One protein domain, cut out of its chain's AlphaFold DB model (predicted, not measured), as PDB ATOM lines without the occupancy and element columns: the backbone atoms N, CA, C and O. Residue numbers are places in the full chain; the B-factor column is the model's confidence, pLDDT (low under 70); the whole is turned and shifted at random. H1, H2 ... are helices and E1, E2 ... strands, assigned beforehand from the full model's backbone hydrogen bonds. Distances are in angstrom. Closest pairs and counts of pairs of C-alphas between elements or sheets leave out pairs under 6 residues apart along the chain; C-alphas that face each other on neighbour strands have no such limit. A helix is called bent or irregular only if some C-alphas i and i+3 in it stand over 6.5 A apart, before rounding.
ATOM      1  N   ILE A 159     171.140 166.826 174.406       88.75
ATOM      2  CA  ILE A 159     171.754 165.498 174.484       88.75
ATOM      3  C   ILE A 159     172.791 165.465 175.599       88.75
ATOM      4  O   ILE A 159     173.700 166.298 175.643       88.75
ATOM      5  N   ARG A 160     172.693 164.473 176.486       89.56
ATOM      6  CA  ARG A 160     173.749 164.152 177.454       89.56
ATOM      7  C   ARG A 160     174.643 163.046 176.887       89.56
ATOM      8  O   ARG A 160     174.172 161.958 176.577       89.56
ATOM      9  N   THR A 161     175.940 163.330 176.776       86.38
ATOM     10  CA  THR A 161     176.931 162.476 176.087       86.38
ATOM     11  C   THR A 161     177.880 161.741 177.038       86.38
ATOM     12  O   THR A 161     178.851 161.123 176.609       86.38
ATOM     13  N   GLY A 162     177.628 161.815 178.341       85.75
ATOM     14  CA  GLY A 162     178.414 161.169 179.381       85.75
ATOM     15  C   GLY A 162     177.803 161.372 180.772       85.75
ATOM     16  O   GLY A 162     176.929 162.224 180.951       85.75
ATOM     17  N   PRO A 163     178.290 160.640 181.787       83.31
ATOM     18  CA  PRO A 163     177.698 160.628 183.124       83.31
ATOM     19  C   PRO A 163     177.807 161.984 183.839       83.31
ATOM     20  O   PRO A 163     176.915 162.368 184.586       83.31
ATOM     21  N   THR A 164     178.874 162.746 183.576       81.38
ATOM     22  CA  THR A 164     179.109 164.083 184.152       81.38
ATOM     23  C   THR A 164     179.169 165.187 183.095       81.38
ATOM     24  O   THR A 164     179.611 166.300 183.387       81.38
ATOM     25  N   SER A 165     178.806 164.892 181.843       81.69
ATOM     26  CA  SER A 165     178.816 165.893 180.772       81.69
ATOM     27  C   SER A 165     177.637 166.849 180.928       81.69
ATOM     28  O   SER A 165     176.525 166.412 181.235       81.69
ATOM     29  N   LYS A 166     177.852 168.136 180.639       85.88
ATOM     30  CA  LYS A 166     176.737 169.076 180.492       85.88
ATOM     31  C   LYS A 166     175.896 168.672 179.269       85.88
ATOM     32  O   LYS A 166     176.489 168.265 178.274       85.88
ATOM     33  N   PRO A 167     174.557 168.752 179.334       87.94
ATOM     34  CA  PRO A 167     173.718 168.563 178.157       87.94
ATOM     35  C   PRO A 167     174.010 169.634 177.101       87.94
ATOM     36  O   PRO A 167     174.220 170.798 177.445       87.94
ATOM     37  N   GLU A 168     174.012 169.241 175.834       87.88
ATOM     38  CA  GLU A 168     174.363 170.105 174.704       87.88
ATOM     39  C   GLU A 168     173.255 170.097 173.637       87.88
ATOM     40  O   GLU A 168     172.481 169.143 173.542       87.88
ATOM     41  N   LEU A 169     173.165 171.160 172.832       87.75
ATOM     42  CA  LEU A 169     172.152 171.286 171.777       87.75
ATOM     43  C   LEU A 169     172.336 170.222 170.688       87.75
ATOM     44  O   LEU A 169     173.459 169.920 170.288       87.75
ATOM     45  N   LEU A 170     171.224 169.731 170.132       79.81
ATOM     46  CA  LEU A 170     171.219 168.814 168.981       79.81
ATOM     47  C   LEU A 170     171.969 169.379 167.768       79.81
ATOM     48  O   LEU A 170     172.672 168.652 167.071       79.81
ATOM     49  N   GLY A 171     171.800 170.681 167.526       70.38
ATOM     50  CA  GLY A 171     172.428 171.402 166.421       70.38
ATOM     51  C   GLY A 171     173.875 171.825 166.681       70.38
ATOM     52  O   GLY A 171     174.459 172.481 165.828       70.38
ATOM     53  N   GLU A 172     174.443 171.508 167.844       71.25
ATOM     54  CA  GLU A 172     175.866 171.704 168.110       71.25
ATOM     55  C   GLU A 172     176.563 170.353 168.001       71.25
ATOM     56  O   GLU A 172     176.259 169.418 168.740       71.25
ATOM     57  N   THR A 173     177.506 170.249 167.071       64.81
ATOM     58  CA  THR A 173     178.468 169.145 167.056       64.81
ATOM     59  C   THR A 173     179.817 169.678 167.523       64.81
ATOM     60  O   THR A 173     179.995 170.891 167.663       64.81
ATOM     61  N   GLY A 174     180.765 168.791 167.829       59.78
ATOM     62  CA  GLY A 174     182.120 169.213 168.182       59.78
ATOM     63  C   GLY A 174     182.786 170.073 167.093       59.78
ATOM     64  O   GLY A 174     182.255 170.257 166.004       59.78
ATOM     65  N   TYR A 175     184.000 170.549 167.378       51.59
ATOM     66  CA  TYR A 175     184.762 171.554 166.613       51.59
ATOM     67  C   TYR A 175     184.845 171.422 165.072       51.59
ATOM     68  O   TYR A 175     185.247 172.387 164.432       51.59
ATOM     69  N   PHE A 176     184.509 170.282 164.459       52.78
ATOM     70  CA  PHE A 176     184.779 170.016 163.036       52.78
ATOM     71  C   PHE A 176     183.605 169.400 162.246       52.78
ATOM     72  O   PHE A 176     183.809 168.969 161.112       52.78
ATOM     73  N   GLY A 177     182.395 169.319 162.814       63.28
ATOM     74  CA  GLY A 177     181.254 168.647 162.180       63.28
ATOM     75  C   GLY A 177     180.116 169.584 161.775       63.28
ATOM     76  O   GLY A 177     179.747 170.505 162.501       63.28
ATOM     77  N   GLU A 178     179.489 169.312 160.632       77.75
ATOM     78  CA  GLU A 178     178.143 169.832 160.381       77.75
ATOM     79  C   GLU A 178     177.133 169.105 161.285       77.75
ATOM     80  O   GLU A 178     177.269 167.892 161.496       77.75
ATOM     81  N   PRO A 179     176.090 169.792 161.777       81.44
ATOM     82  CA  PRO A 179     174.991 169.143 162.476       81.44
ATOM     83  C   PRO A 179     174.261 168.136 161.593       81.44
ATOM     84  O   PRO A 179     174.008 168.375 160.408       81.44
ATOM     85  N   ARG A 180     173.889 166.994 162.176       87.31
ATOM     86  CA  ARG A 180     173.070 165.987 161.501       87.31
ATOM     87  C   ARG A 180     171.700 166.560 161.115       87.31
ATOM     88  O   ARG A 180     171.029 167.209 161.918       87.31
ATOM     89  N   LYS A 181     171.261 166.276 159.884       85.62
ATOM     90  CA  LYS A 181     169.957 166.708 159.349       85.62
ATOM     91  C   LYS A 181     168.799 165.933 159.994       85.62
ATOM     92  O   LYS A 181     168.969 164.744 160.264       85.62
ATOM     93  N   PRO A 182     167.597 166.527 160.147       83.38
ATOM     94  CA  PRO A 182     166.443 165.862 160.770       83.38
ATOM     95  C   PRO A 182     166.079 164.493 160.170       83.38
ATOM     96  O   PRO A 182     165.732 163.570 160.897       83.38
ATOM     97  N   SER A 183     166.216 164.313 158.853       84.81
ATOM     98  CA  SER A 183     165.941 163.027 158.189       84.81
ATOM     99  C   SER A 183     166.933 161.919 158.553       84.81
ATOM    100  O   SER A 183     166.591 160.738 158.519       84.81
ATOM    101  N   ASP A 184     168.176 162.284 158.868       86.81
ATOM    102  CA  ASP A 184     169.244 161.339 159.204       86.81
ATOM    103  C   ASP A 184     169.325 161.069 160.711       86.81
ATOM    104  O   ASP A 184     169.995 160.120 161.121       86.81
ATOM    105  N   TRP A 185     168.618 161.861 161.524       86.12
ATOM    106  CA  TRP A 185     168.416 161.616 162.952       86.12
ATOM    107  C   TRP A 185     167.625 160.341 163.207       86.12
ATOM    108  O   TRP A 185     168.097 159.479 163.940       86.12
ATOM    109  N   VAL A 186     166.493 160.166 162.521       87.94
ATOM    110  CA  VAL A 186     165.646 158.969 162.663       87.94
ATOM    111  C   VAL A 186     166.442 157.692 162.383       87.94
ATOM    112  O   VAL A 186     166.340 156.715 163.114       87.94
ATOM    113  N   LYS A 187     167.312 157.713 161.365       89.88
ATOM    114  CA  LYS A 187     168.180 156.571 161.032       89.88
ATOM    115  C   LYS A 187     169.206 156.281 162.126       89.88
ATOM    116  O   LYS A 187     169.494 155.117 162.391       89.88
ATOM    117  N   ALA A 188     169.784 157.322 162.726       89.69
ATOM    118  CA  ALA A 188     170.744 157.168 163.814       89.69
ATOM    119  C   ALA A 188     170.065 156.602 165.070       89.69
ATOM    120  O   ALA A 188     170.610 155.699 165.696       89.69
ATOM    121  N   GLU A 189     168.854 157.066 165.387       89.75
ATOM    122  CA  GLU A 189     168.048 156.543 166.494       89.75
ATOM    123  C   GLU A 189     167.657 155.078 166.273       89.75
ATOM    124  O   GLU A 189     167.926 154.253 167.145       89.75
ATOM    125  N   SER A 190     167.132 154.713 165.094       89.75
ATOM    126  CA  SER A 190     166.851 153.308 164.750       89.75
ATOM    127  C   SER A 190     168.081 152.424 164.947       89.75
ATOM    128  O   SER A 190     167.995 151.341 165.518       89.75
ATOM    129  N   ARG A 191     169.251 152.916 164.534       90.56
ATOM    130  CA  ARG A 191     170.511 152.187 164.656       90.56
ATOM    131  C   ARG A 191     170.974 152.023 166.101       90.56
ATOM    132  O   ARG A 191     171.543 150.993 166.442       90.56
ATOM    133  N   LEU A 192     170.758 153.022 166.953       92.69
ATOM    134  CA  LEU A 192     171.059 152.918 168.382       92.69
ATOM    135  C   LEU A 192     170.165 151.882 169.064       92.69
ATOM    136  O   LEU A 192     170.660 151.091 169.865       92.69
ATOM    137  N   VAL A 193     168.885 151.838 168.689       91.12
ATOM    138  CA  VAL A 193     167.948 150.811 169.158       91.12
ATOM    139  C   VAL A 193     168.394 149.418 168.700       91.12
ATOM    140  O   VAL A 193     168.446 148.505 169.520       91.12
ATOM    141  N   GLU A 194     168.797 149.252 167.434       90.38
ATOM    142  CA  GLU A 194     169.347 147.988 166.911       90.38
ATOM    143  C   GLU A 194     170.612 147.532 167.660       90.38
ATOM    144  O   GLU A 194     170.801 146.338 167.884       90.38
ATOM    145  N   LEU A 195     171.458 148.477 168.086       90.75
ATOM    146  CA  LEU A 195     172.665 148.217 168.880       90.75
ATOM    147  C   LEU A 195     172.377 147.925 170.367       90.75
ATOM    148  O   LEU A 195     173.307 147.624 171.115       90.75
ATOM    149  N   GLY A 196     171.115 148.009 170.807       91.12
ATOM    150  CA  GLY A 196     170.693 147.720 172.180       91.12
ATOM    151  C   GLY A 196     170.804 148.896 173.154       91.12
ATOM    152  O   GLY A 196     170.761 148.684 174.365       91.12
ATOM    153  N   PHE A 197     170.946 150.132 172.666       93.62
ATOM    154  CA  PHE A 197     170.949 151.311 173.533       93.62
ATOM    155  C   PHE A 197     169.540 151.618 174.035       93.62
ATOM    156  O   PHE A 197     168.569 151.621 173.277       93.62
ATOM    157  N   GLN A 198     169.445 151.958 175.316       90.94
ATOM    158  CA  GLN A 198     168.223 152.469 175.912       90.94
ATOM    159  C   GLN A 198     168.184 153.987 175.757       90.94
ATOM    160  O   GLN A 198     169.130 154.694 176.117       90.94
ATOM    161  N   MET A 199     167.079 154.484 175.209       91.00
ATOM    162  CA  MET A 199     166.787 155.909 175.168       91.00
ATOM    163  C   MET A 199     166.007 156.283 176.426       91.00
ATOM    164  O   MET A 199     164.935 155.733 176.675       91.00
ATOM    165  N   SER A 200     166.512 157.250 177.184       88.69
ATOM    166  CA  SER A 200     165.755 157.886 178.264       88.69
ATOM    167  C   SER A 200     165.690 159.388 178.031       88.69
ATOM    168  O   SER A 200     166.696 160.002 177.661       88.69
ATOM    169  N   GLU A 201     164.525 159.969 178.281       88.38
ATOM    170  CA  GLU A 201     164.282 161.403 178.189       88.38
ATOM    171  C   GLU A 201     163.777 161.900 179.545       88.38
ATOM    172  O   GLU A 201     162.696 161.526 179.992       88.38
ATOM    173  N   GLU A 202     164.595 162.707 180.217       85.44
ATOM    174  CA  GLU A 202     164.238 163.367 181.472       85.44
ATOM    175  C   GLU A 202     164.003 164.849 181.177       85.44
ATOM    176  O   GLU A 202     164.934 165.580 180.827       85.44
ATOM    177  N   GLU A 203     162.744 165.281 181.291       85.19
ATOM    178  CA  GLU A 203     162.244 166.612 180.914       85.19
ATOM    179  C   GLU A 203     162.499 166.982 179.444       85.19
ATOM    180  O   GLU A 203     161.600 166.918 178.616       85.19
ATOM    181  N   ARG A 204     163.724 167.418 179.134       87.88
ATOM    182  CA  ARG A 204     164.199 167.855 177.807       87.88
ATOM    183  C   ARG A 204     165.603 167.338 177.503       87.88
ATOM    184  O   ARG A 204     166.190 167.709 176.490       87.88
ATOM    185  N   VAL A 205     166.184 166.548 178.402       88.88
ATOM    186  CA  VAL A 205     167.513 165.971 178.236       88.88
ATOM    187  C   VAL A 205     167.340 164.525 177.812       88.88
ATOM    188  O   VAL A 205     166.876 163.687 178.583       88.88
ATOM    189  N   ARG A 206     167.741 164.235 176.581       90.81
ATOM    190  CA  ARG A 206     167.770 162.889 176.026       90.81
ATOM    191  C   ARG A 206     169.168 162.300 176.171       90.81
ATOM    192  O   ARG A 206     170.181 162.978 175.991       90.81
ATOM    193  N   GLN A 207     169.228 161.019 176.500       92.31
ATOM    194  CA  GLN A 207     170.470 160.259 176.561       92.31
ATOM    195  C   GLN A 207     170.260 158.864 175.982       92.31
ATOM    196  O   GLN A 207     169.174 158.291 176.086       92.31
ATOM    197  N   TYR A 208     171.324 158.336 175.386       92.94
ATOM    198  CA  TYR A 208     171.378 156.998 174.813       92.94
ATOM    199  C   TYR A 208     172.450 156.218 175.553       92.94
ATOM    200  O   TYR A 208     173.639 156.516 175.401       92.94
ATOM    201  N   VAL A 209     172.028 155.252 176.366       92.69
ATOM    202  CA  VAL A 209     172.926 154.524 177.264       92.69
ATOM    203  C   VAL A 209     172.812 153.026 177.024       92.69
ATOM    204  O   VAL A 209     171.718 152.468 176.996       92.69
ATOM    205  N   LEU A 210     173.961 152.378 176.865       92.50
ATOM    206  CA  LEU A 210     174.101 150.935 177.011       92.50
ATOM    207  C   LEU A 210     174.741 150.692 178.377       92.50
ATOM    208  O   LEU A 210     175.931 150.969 178.561       92.50
ATOM    209  N   ASP A 211     173.936 150.240 179.335       89.94
ATOM    210  CA  ASP A 211     174.381 150.020 180.708       89.94
ATOM    211  C   ASP A 211     174.756 148.551 180.932       89.94
ATOM    212  O   ASP A 211     173.925 147.660 180.775       89.94
ATOM    213  N   ALA A 212     176.017 148.303 181.290       89.19
ATOM    214  CA  ALA A 212     176.535 146.990 181.660       89.19
ATOM    215  C   ALA A 212     177.005 146.998 183.126       89.19
ATOM    216  O   ALA A 212     177.106 148.051 183.758       89.19
ATOM    217  N   GLU A 213     177.303 145.831 183.698       84.94
ATOM    218  CA  GLU A 213     177.706 145.733 185.111       84.94
ATOM    219  C   GLU A 213     179.014 146.486 185.406       84.94
ATOM    220  O   GLU A 213     179.099 147.220 186.391       84.94
ATOM    221  N   GLU A 214     180.011 146.371 184.523       87.25
ATOM    222  CA  GLU A 214     181.353 146.937 184.734       87.25
ATOM    223  C   GLU A 214     181.605 148.263 183.998       87.25
ATOM    224  O   GLU A 214     182.558 148.986 184.310       87.25
ATOM    225  N   TYR A 215     180.767 148.609 183.019       89.25
ATOM    226  CA  TYR A 215     180.939 149.798 182.184       89.25
ATOM    227  C   TYR A 215     179.600 150.378 181.719       89.25
ATOM    228  O   TYR A 215     178.576 149.705 181.720       89.25
ATOM    229  N   GLY A 216     179.615 151.641 181.300       90.69
ATOM    230  CA  GLY A 216     178.487 152.293 180.635       90.69
ATOM    231  C   GLY A 216     178.947 152.966 179.350       90.69
ATOM    232  O   GLY A 216     180.000 153.614 179.329       90.69
ATOM    233  N   VAL A 217     178.174 152.813 178.277       92.75
ATOM    234  CA  VAL A 217     178.449 153.453 176.985       92.75
ATOM    235  C   VAL A 217     177.402 154.519 176.712       92.75
ATOM    236  O   VAL A 217     176.211 154.226 176.707       92.75
ATOM    237  N   TYR A 218     177.852 155.740 176.442       92.38
ATOM    238  CA  TYR A 218     177.008 156.858 176.029       92.38
ATOM    239  C   TYR A 218     177.196 157.107 174.539       92.38
ATOM    240  O   TYR A 218     178.334 157.224 174.075       92.38
ATOM    241  N   ALA A 219     176.095 157.201 173.798       92.12
ATOM    242  CA  ALA A 219     176.134 157.531 172.380       92.12
ATOM    243  C   ALA A 219     175.827 159.014 172.126       92.12
ATOM    244  O   ALA A 219     174.906 159.588 172.705       92.12
ATOM    245  N   ASP A 220     176.588 159.611 171.212       90.31
ATOM    246  CA  ASP A 220     176.400 160.952 170.673       90.31
ATOM    247  C   ASP A 220     176.107 160.873 169.160       90.31
ATOM    248  O   ASP A 220     177.025 160.761 168.339       90.31
ATOM    249  N   PRO A 221     174.820 160.901 168.774       89.88
ATOM    250  CA  PRO A 221     174.392 160.867 167.376       89.88
ATOM    251  C   PRO A 221     174.420 162.232 166.663       89.88
ATOM    252  O   PRO A 221     173.999 162.304 165.510       89.88
ATOM    253  N   ARG A 222     174.875 163.328 167.292       87.62
ATOM    254  CA  ARG A 222     174.736 164.684 166.714       87.62
ATOM    255  C   ARG A 222     175.591 164.926 165.476       87.62
ATOM    256  O   ARG A 222     175.185 165.681 164.589       87.62
ATOM    257  N   SER A 223     176.759 164.295 165.411       86.44
ATOM    258  CA  SER A 223     177.682 164.418 164.283       86.44
ATOM    259  C   SER A 223     177.047 163.912 162.990       86.44
ATOM    260  O   SER A 223     176.444 162.839 162.947       86.44
ATOM    261  N   ASN A 224     177.190 164.668 161.903       85.94
ATOM    262  CA  ASN A 224     176.751 164.206 160.591       85.94
ATOM    263  C   ASN A 224     177.601 163.004 160.123       85.94
ATOM    264  O   ASN A 224     178.825 163.025 160.229       85.94
ATOM    265  N   LYS A 225     176.955 161.978 159.545       88.00
ATOM    266  CA  LYS A 225     177.557 160.754 158.959       88.00
ATOM    267  C   LYS A 225     178.180 159.751 159.934       88.00
ATOM    268  O   LYS A 225     178.647 158.699 159.483       88.00
ATOM    269  N   GLU A 226     178.196 160.026 161.230       90.69
ATOM    270  CA  GLU A 226     178.722 159.107 162.236       90.69
ATOM    271  C   GLU A 226     178.025 159.245 163.588       90.69
ATOM    272  O   GLU A 226     177.401 160.262 163.885       90.69
ATOM    273  N   ILE A 227     178.149 158.200 164.397       90.94
ATOM    274  CA  ILE A 227     177.732 158.169 165.793       90.94
ATOM    275  C   ILE A 227     178.991 157.964 166.629       90.94
ATOM    276  O   ILE A 227     179.749 157.012 166.410       90.94
ATOM    277  N   GLU A 228     179.226 158.877 167.564       91.44
ATOM    278  CA  GLU A 228     180.319 158.789 168.525       91.44
ATOM    279  C   GLU A 228     179.858 158.024 169.766       91.44
ATOM    280  O   GLU A 228     178.745 158.207 170.245       91.44
ATOM    281  N   PHE A 229     180.728 157.181 170.310       92.56
ATOM    282  CA  PHE A 229     180.482 156.438 171.538       92.56
ATOM    283  C   PHE A 229     181.575 156.743 172.547       92.56
ATOM    284  O   PHE A 229     182.764 156.747 172.209       92.56
ATOM    285  N   ARG A 230     181.169 156.968 173.795       91.25
ATOM    286  CA  ARG A 230     182.062 157.181 174.933       91.25
ATOM    287  C   ARG A 230     181.833 156.089 175.962       91.25
ATOM    288  O   ARG A 230     180.719 155.918 176.451       91.25
ATOM    289  N   VAL A 231     182.894 155.358 176.275       91.44
ATOM    290  CA  VAL A 231     182.878 154.209 177.183       91.44
ATOM    291  C   VAL A 231     183.486 154.626 178.511       91.44
ATOM    292  O   VAL A 231     184.611 155.124 178.542       91.44
ATOM    293  N   TYR A 232     182.761 154.404 179.600       88.50
ATOM    294  CA  TYR A 232     183.188 154.718 180.960       88.50
ATOM    295  C   TYR A 232     183.226 153.446 181.801       88.50
ATOM    296  O   TYR A 232     182.285 152.654 181.759       88.50
ATOM    297  N   ARG A 233     184.273 153.275 182.612       86.56
ATOM    298  CA  ARG A 233     184.346 152.194 183.603       86.56
ATOM    299  C   ARG A 233     183.541 152.567 184.850       86.56
ATOM    300  O   ARG A 233     183.572 153.725 185.273       86.56
ATOM    301  N   LYS A 234     182.826 151.606 185.434       85.25
ATOM    302  CA  LYS A 234     182.167 151.776 186.734       85.25
ATOM    303  C   LYS A 234     183.179 151.519 187.871       85.25
ATOM    304  O   LYS A 234     184.016 150.627 187.740       85.25
ATOM    305  N   PRO A 235     183.133 152.276 188.985       83.38
ATOM    306  CA  PRO A 235     182.214 153.381 189.258       83.38
ATOM    307  C   PRO A 235     182.509 154.603 188.379       83.38
ATOM    308  O   PRO A 235     183.668 154.935 188.140       83.38
ATOM    309  N   PHE A 236     181.453 155.278 187.913       82.06
ATOM    310  CA  PHE A 236     181.611 156.422 187.017       82.06
ATOM    311  C   PHE A 236     182.455 157.532 187.662       82.06
ATOM    312  O   PHE A 236     182.325 157.799 188.865       82.06
ATOM    313  N   PRO A 237     183.304 158.212 186.873       74.50
ATOM    314  CA  PRO A 237     184.118 159.300 187.384       74.50
ATOM    315  C   PRO A 237     183.213 160.420 187.897       74.50
ATOM    316  O   PRO A 237     182.329 160.889 187.189       74.50
ATOM    317  N   LYS A 238     183.458 160.884 189.126       70.56
ATOM    318  CA  LYS A 238     182.726 162.021 189.712       70.56
ATOM    319  C   LYS A 238     183.120 163.362 189.081       70.56
ATOM    320  O   LYS A 238     182.347 164.312 189.138       70.56
ATOM    321  N   TYR A 239     184.312 163.433 188.479       65.00
ATOM    322  CA  TYR A 239     184.863 164.631 187.846       65.00
ATOM    323  C   TYR A 239     185.706 164.263 186.623       65.00
ATOM    324  O   TYR A 239     186.433 163.270 186.631       65.00
ATOM    325  N   VAL A 240     185.662 165.107 185.591       61.50
ATOM    326  CA  VAL A 240     186.552 165.003 184.429       61.50
ATOM    327  C   VAL A 240     187.866 165.708 184.778       61.50
ATOM    328  O   VAL A 240     187.938 166.936 184.778       61.50
ATOM    329  N   SER A 241     188.904 164.945 185.130       56.03
ATOM    330  CA  SER A 241     190.245 165.500 185.358       56.03
ATOM    331  C   SER A 241     190.842 165.993 184.039       56.03
ATOM    332  O   SER A 241     190.882 165.252 183.060       56.03
ATOM    333  N   ARG A 242     191.345 167.234 184.010       54.09
ATOM    334  CA  ARG A 242     192.076 167.781 182.851       54.09
ATOM    335  C   ARG A 242     193.476 167.185 182.680       54.09
ATOM    336  O   ARG A 242     194.063 167.357 181.619       54.09
ATOM    337  N   THR A 243     194.028 166.532 183.704       51.50
ATOM    338  CA  THR A 243     195.473 166.265 183.777       51.50
ATOM    339  C   THR A 243     195.876 164.800 183.905       51.50
ATOM    340  O   THR A 243     197.040 164.521 183.632       51.50
ATOM    341  N   ARG A 244     195.000 163.842 184.255       47.16
ATOM    342  CA  ARG A 244     195.381 162.409 184.295       47.16
ATOM    343  C   ARG A 244     194.219 161.448 184.021       47.16
ATOM    344  O   ARG A 244     193.156 161.596 184.615       47.16
ATOM    345  N   VAL A 245     194.542 160.430 183.210       50.84
ATOM    346  CA  VAL A 245     193.755 159.260 182.768       50.84
ATOM    347  C   VAL A 245     192.582 159.627 181.857       50.84
ATOM    348  O   VAL A 245     191.761 160.478 182.189       50.84
ATOM    349  N   ARG A 246     192.508 158.995 180.679       59.38
ATOM    350  CA  ARG A 246     191.331 159.064 179.809       59.38
ATOM    351  C   ARG A 246     190.142 158.537 180.615       59.38
ATOM    352  O   ARG A 246     189.952 157.338 180.720       59.38
ATOM    353  N   ALA A 247     189.355 159.439 181.204       69.06
ATOM    354  CA  ALA A 247     188.178 159.075 181.998       69.06
ATOM    355  C   ALA A 247     187.147 158.267 181.184       69.06
ATOM    356  O   ALA A 247     186.254 157.645 181.754       69.06
ATOM    357  N   CYS A 248     187.276 158.302 179.854       79.88
ATOM    358  CA  CYS A 248     186.587 157.437 178.915       79.88
ATOM    359  C   CYS A 248     187.472 157.103 177.710       79.88
ATOM    360  O   CYS A 248     188.298 157.921 177.293       79.88
ATOM    361  N   SER A 249     187.239 155.935 177.114       87.75
ATOM    362  CA  SER A 249     187.672 155.651 175.743       87.75
ATOM    363  C   SER A 249     186.571 156.055 174.759       87.75
ATOM    364  O   SER A 249     185.385 156.069 175.103       87.75
ATOM    365  N   ARG A 250     186.956 156.427 173.537       90.00
ATOM    366  CA  ARG A 250     186.053 156.933 172.496       90.00
ATOM    367  C   ARG A 250     186.245 156.146 171.210       90.00
ATOM    368  O   ARG A 250     187.372 155.947 170.768       90.00
ATOM    369  N   PHE A 251     185.146 155.801 170.554       92.94
ATOM    370  CA  PHE A 251     185.163 155.287 169.187       92.94
ATOM    371  C   PHE A 251     183.982 155.828 168.382       92.94
ATOM    372  O   PHE A 251     183.081 156.459 168.926       92.94
ATOM    373  N   VAL A 252     184.000 155.611 167.067       92.31
ATOM    374  CA  VAL A 252     182.943 156.066 166.156       92.31
ATOM    375  C   VAL A 252     182.463 154.926 165.263       92.31
ATOM    376  O   VAL A 252     183.243 154.040 164.891       92.31
ATOM    377  N   ILE A 253     181.187 154.973 164.885       92.56
ATOM    378  CA  ILE A 253     180.607 154.150 163.820       92.56
ATOM    379  C   ILE A 253     180.074 155.075 162.738       92.56
ATOM    380  O   ILE A 253     179.308 155.990 163.018       92.56
ATOM    381  N   LYS A 254     180.462 154.813 161.489       91.25
ATOM    382  CA  LYS A 254     179.978 155.579 160.341       91.25
ATOM    383  C   LYS A 254     178.597 155.098 159.914       91.25
ATOM    384  O   LYS A 254     178.372 153.895 159.775       91.25
ATOM    385  N   ASP A 255     177.726 156.036 159.571       88.00
ATOM    386  CA  ASP A 255     176.393 155.745 159.040       88.00
ATOM    387  C   ASP A 255     176.459 154.975 157.720       88.00
ATOM    388  O   ASP A 255     175.590 154.156 157.425       88.00
ATOM    389  N   SER A 256     177.514 155.211 156.931       88.62
ATOM    390  CA  SER A 256     177.728 154.560 155.636       88.62
ATOM    391  C   SER A 256     177.954 153.050 155.739       88.62
ATOM    392  O   SER A 256     177.864 152.346 154.733       88.62
ATOM    393  N   TRP A 257     178.243 152.522 156.931       89.19
ATOM    394  CA  TRP A 257     178.408 151.087 157.127       89.19
ATOM    395  C   TRP A 257     177.044 150.406 157.181       89.19
ATOM    396  O   TRP A 257     176.210 150.773 157.999       89.19
ATOM    397  N   LYS A 258     176.822 149.400 156.335       84.06
ATOM    398  CA  LYS A 258     175.545 148.663 156.272       84.06
ATOM    399  C   LYS A 258     175.659 147.206 156.723       84.06
ATOM    400  O   LYS A 258     174.728 146.672 157.303       84.06
ATOM    401  N   ASN A 259     176.819 146.589 156.503       84.81
ATOM    402  CA  ASN A 259     177.037 145.171 156.793       84.81
ATOM    403  C   ASN A 259     177.661 144.986 158.177       84.81
ATOM    404  O   ASN A 259     178.625 145.697 158.495       84.81
ATOM    405  N   ASP A 260     177.143 144.009 158.924       88.06
ATOM    406  CA  ASP A 260     177.625 143.564 160.240       88.06
ATOM    407  C   ASP A 260     177.916 144.727 161.203       88.06
ATOM    408  O   ASP A 260     179.043 144.995 161.623       88.06
ATOM    409  N   ILE A 261     176.876 145.512 161.475       88.31
ATOM    410  CA  ILE A 261     176.975 146.693 162.334       88.31
ATOM    411  C   ILE A 261     177.235 146.264 163.784       88.31
ATOM    412  O   ILE A 261     178.084 146.864 164.443       88.31
ATOM    413  N   GLN A 262     176.563 145.198 164.230       90.81
ATOM    414  CA  GLN A 262     176.698 144.640 165.573       90.81
ATOM    415  C   GLN A 262     178.125 144.145 165.836       90.81
ATOM    416  O   GLN A 262     178.739 144.570 166.815       90.81
ATOM    417  N   GLY A 263     178.701 143.335 164.937       90.62
ATOM    418  CA  GLY A 263     180.073 142.844 165.087       90.62
ATOM    419  C   GLY A 263     181.101 143.977 165.068       90.62
ATOM    420  O   GLY A 263     182.016 144.024 165.891       90.62
ATOM    421  N   LYS A 264     180.912 144.983 164.202       91.75
ATOM    422  CA  LYS A 264     181.778 146.178 164.156       91.75
ATOM    423  C   LYS A 264     181.696 147.050 165.402       91.75
ATOM    424  O   LYS A 264     182.688 147.724 165.707       91.75
ATOM    425  N   PHE A 265     180.532 147.104 166.046       93.19
ATOM    426  CA  PHE A 265     180.344 147.781 167.322       93.19
ATOM    427  C   PHE A 265     181.062 147.020 168.432       93.19
ATOM    428  O   PHE A 265     181.918 147.605 169.089       93.19
ATOM    429  N   GLN A 266     180.809 145.715 168.564       92.44
ATOM    430  CA  GLN A 266     181.429 144.866 169.584       92.44
ATOM    431  C   GLN A 266     182.959 144.884 169.501       92.44
ATOM    432  O   GLN A 266     183.613 145.204 170.487       92.44
ATOM    433  N   ALA A 267     183.539 144.698 168.310       92.50
ATOM    434  CA  ALA A 267     184.993 144.730 168.131       92.50
ATOM    435  C   ALA A 267     185.627 146.080 168.534       92.50
ATOM    436  O   ALA A 267     186.759 146.136 169.018       92.50
ATOM    437  N   ARG A 268     184.915 147.200 168.330       93.25
ATOM    438  CA  ARG A 268     185.384 148.531 168.758       93.25
ATOM    439  C   ARG A 268     185.189 148.763 170.244       93.25
ATOM    440  O   ARG A 268     186.041 149.405 170.848       93.25
ATOM    441  N   LEU A 269     184.100 148.253 170.807       91.62
ATOM    442  CA  LEU A 269     183.828 148.311 172.232       91.62
ATOM    443  C   LEU A 269     184.888 147.530 173.016       91.62
ATOM    444  O   LEU A 269     185.469 148.084 173.941       91.62
ATOM    445  N   GLU A 270     185.216 146.308 172.597       91.06
ATOM    446  CA  GLU A 270     186.287 145.499 173.195       91.06
ATOM    447  C   GLU A 270     187.627 146.233 173.157       91.06
ATOM    448  O   GLU A 270     188.293 146.385 174.181       91.06
ATOM    449  N   LYS A 271     187.990 146.786 171.994       91.94
ATOM    450  CA  LYS A 271     189.197 147.604 171.868       91.94
ATOM    451  C   LYS A 271     189.162 148.815 172.810       91.94
ATOM    452  O   LYS A 271     190.140 149.085 173.501       91.94
ATOM    453  N   ALA A 272     188.041 149.528 172.875       88.62
ATOM    454  CA  ALA A 272     187.889 150.685 173.749       88.62
ATOM    455  C   ALA A 272     188.014 150.318 175.238       88.62
ATOM    456  O   ALA A 272     188.594 151.093 175.991       88.62
ATOM    457  N   LEU A 273     187.531 149.139 175.642       87.12
ATOM    458  CA  LEU A 273     187.679 148.601 176.998       87.12
ATOM    459  C   LEU A 273     189.131 148.234 177.331       87.12
ATOM    460  O   LEU A 273     189.544 148.421 178.469       87.12
ATOM    461  N   THR A 274     189.923 147.770 176.358       86.62
ATOM    462  CA  THR A 274     191.367 147.536 176.572       86.62
ATOM    463  C   THR A 274     192.189 148.823 176.682       86.62
ATOM    464  O   THR A 274     193.272 148.810 177.258       86.62
ATOM    465  N   GLU A 275     191.690 149.931 176.126       82.38
ATOM    466  CA  GLU A 275     192.346 151.248 176.145       82.38
ATOM    467  C   GLU A 275     191.921 152.138 177.333       82.38
ATOM    468  O   GLU A 275     192.419 153.262 177.458       82.38
ATOM    469  N   LEU A 276     190.977 151.660 178.151       74.62
ATOM    470  CA  LEU A 276     190.387 152.323 179.322       74.62
ATOM    471  C   LEU A 276     191.221 152.096 180.589       74.62
ATOM    472  O   LEU A 276     191.519 153.105 181.266       74.62
TER     473      LEU A 276
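Overview. This is residues 159 to 276 of the 276 residues of an uncharacterized protein of Pseudomonas kunmingensis (UniProt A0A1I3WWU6). A strongly twisted sheet of five strands makes the core, with H2 packed slantwise over E4 and E5 and H1 packed by its residues 188 to 193 on the same face, while the unnamed residues 159 to 165 pass over the opposite face. The E1 and E2 hairpin makes one side of the sheet, and the long unnamed loop of residues 234 to 248 joins E4 to E5. The printed part has 118 residues with two named helices and five named strands, in the order H1 E1 E2 E3 E4 E5 H2; the sheet's order is E1 E2 E3 E4 E5, antiparallel throughout. The class is mixed, helices and strands, and the whole is compact, with a radius of gyration of the C-alphas of 13.8 A and a rounded outline of 38 by 32 by 28 A.

Along the chain. In the sheet, E1 is residues 198 to 202, E2 residues 205 to 211, 17.5 A long, E3 residues 215 to 220, E4 residues 226 to 233, 23.2 A long, and E5 residues 249 to 254. H2 is residues 261 to 274, 20.3 A long, from C-alpha 261 at (176.975, 146.693, 162.334) to C-alpha 274 at (191.367, 147.536, 176.572). H1 is residues 182 to 194, 19.1 A long, beginning with C-alpha 182 at (166.443, 165.862, 160.770); it is neither bent nor irregular, but only just: C-alphas 183 and 186 are 6.0 A apart.

Arrangement. The strands form a meander, each the antiparallel neighbour of the one before, with E1 and E5 as edge strands. From edge to edge the strands' lines turn by 107 degrees. In the hairpin E1 and E2, N 200 and O 207 are within hydrogen-bond range at 3.1 A. E2 is staggered, pairing with E1 over residues 205 to 209 and with E3 over residues 209 to 211; N 210 and O 217 are 2.9 A apart. In the hairpin E3 and E4, N 218 and O 230 are 2.9 A apart, and in the hairpin E4 and E5, N 229 and O 251 are 2.8 A apart. H1 and H2 are on the same face, two layers, helices on one face of a sheet. H2 has a height over the sheet of 8.3 A and runs slantwise to the strands, at 37 degrees to E4 on the local plane; its closest C-alphas to E5 are those of Ala 272 and Ser 249, 5.4 A. H1 comes closest to E4 with the C-alphas of Ala 188 and Ile 227, 7.3 A. H1 and H2 are only just apart, at 8.2 A. Every O i to N i+4 pair is within hydrogen-bond range in H2, and 7 of 9 are in H1.

Size, cuts and confidence. The C-alphas farthest apart are those of Ser 183 and Arg 244, 39.4 A. The printed part has no cut and ends at the chain's last residue, Leu 276. The link from E4 to E5 is long, 15 residues. The mean pLDDT of the printed part is 84.2; residues 173 to 177 and 239 to 247 are under 70.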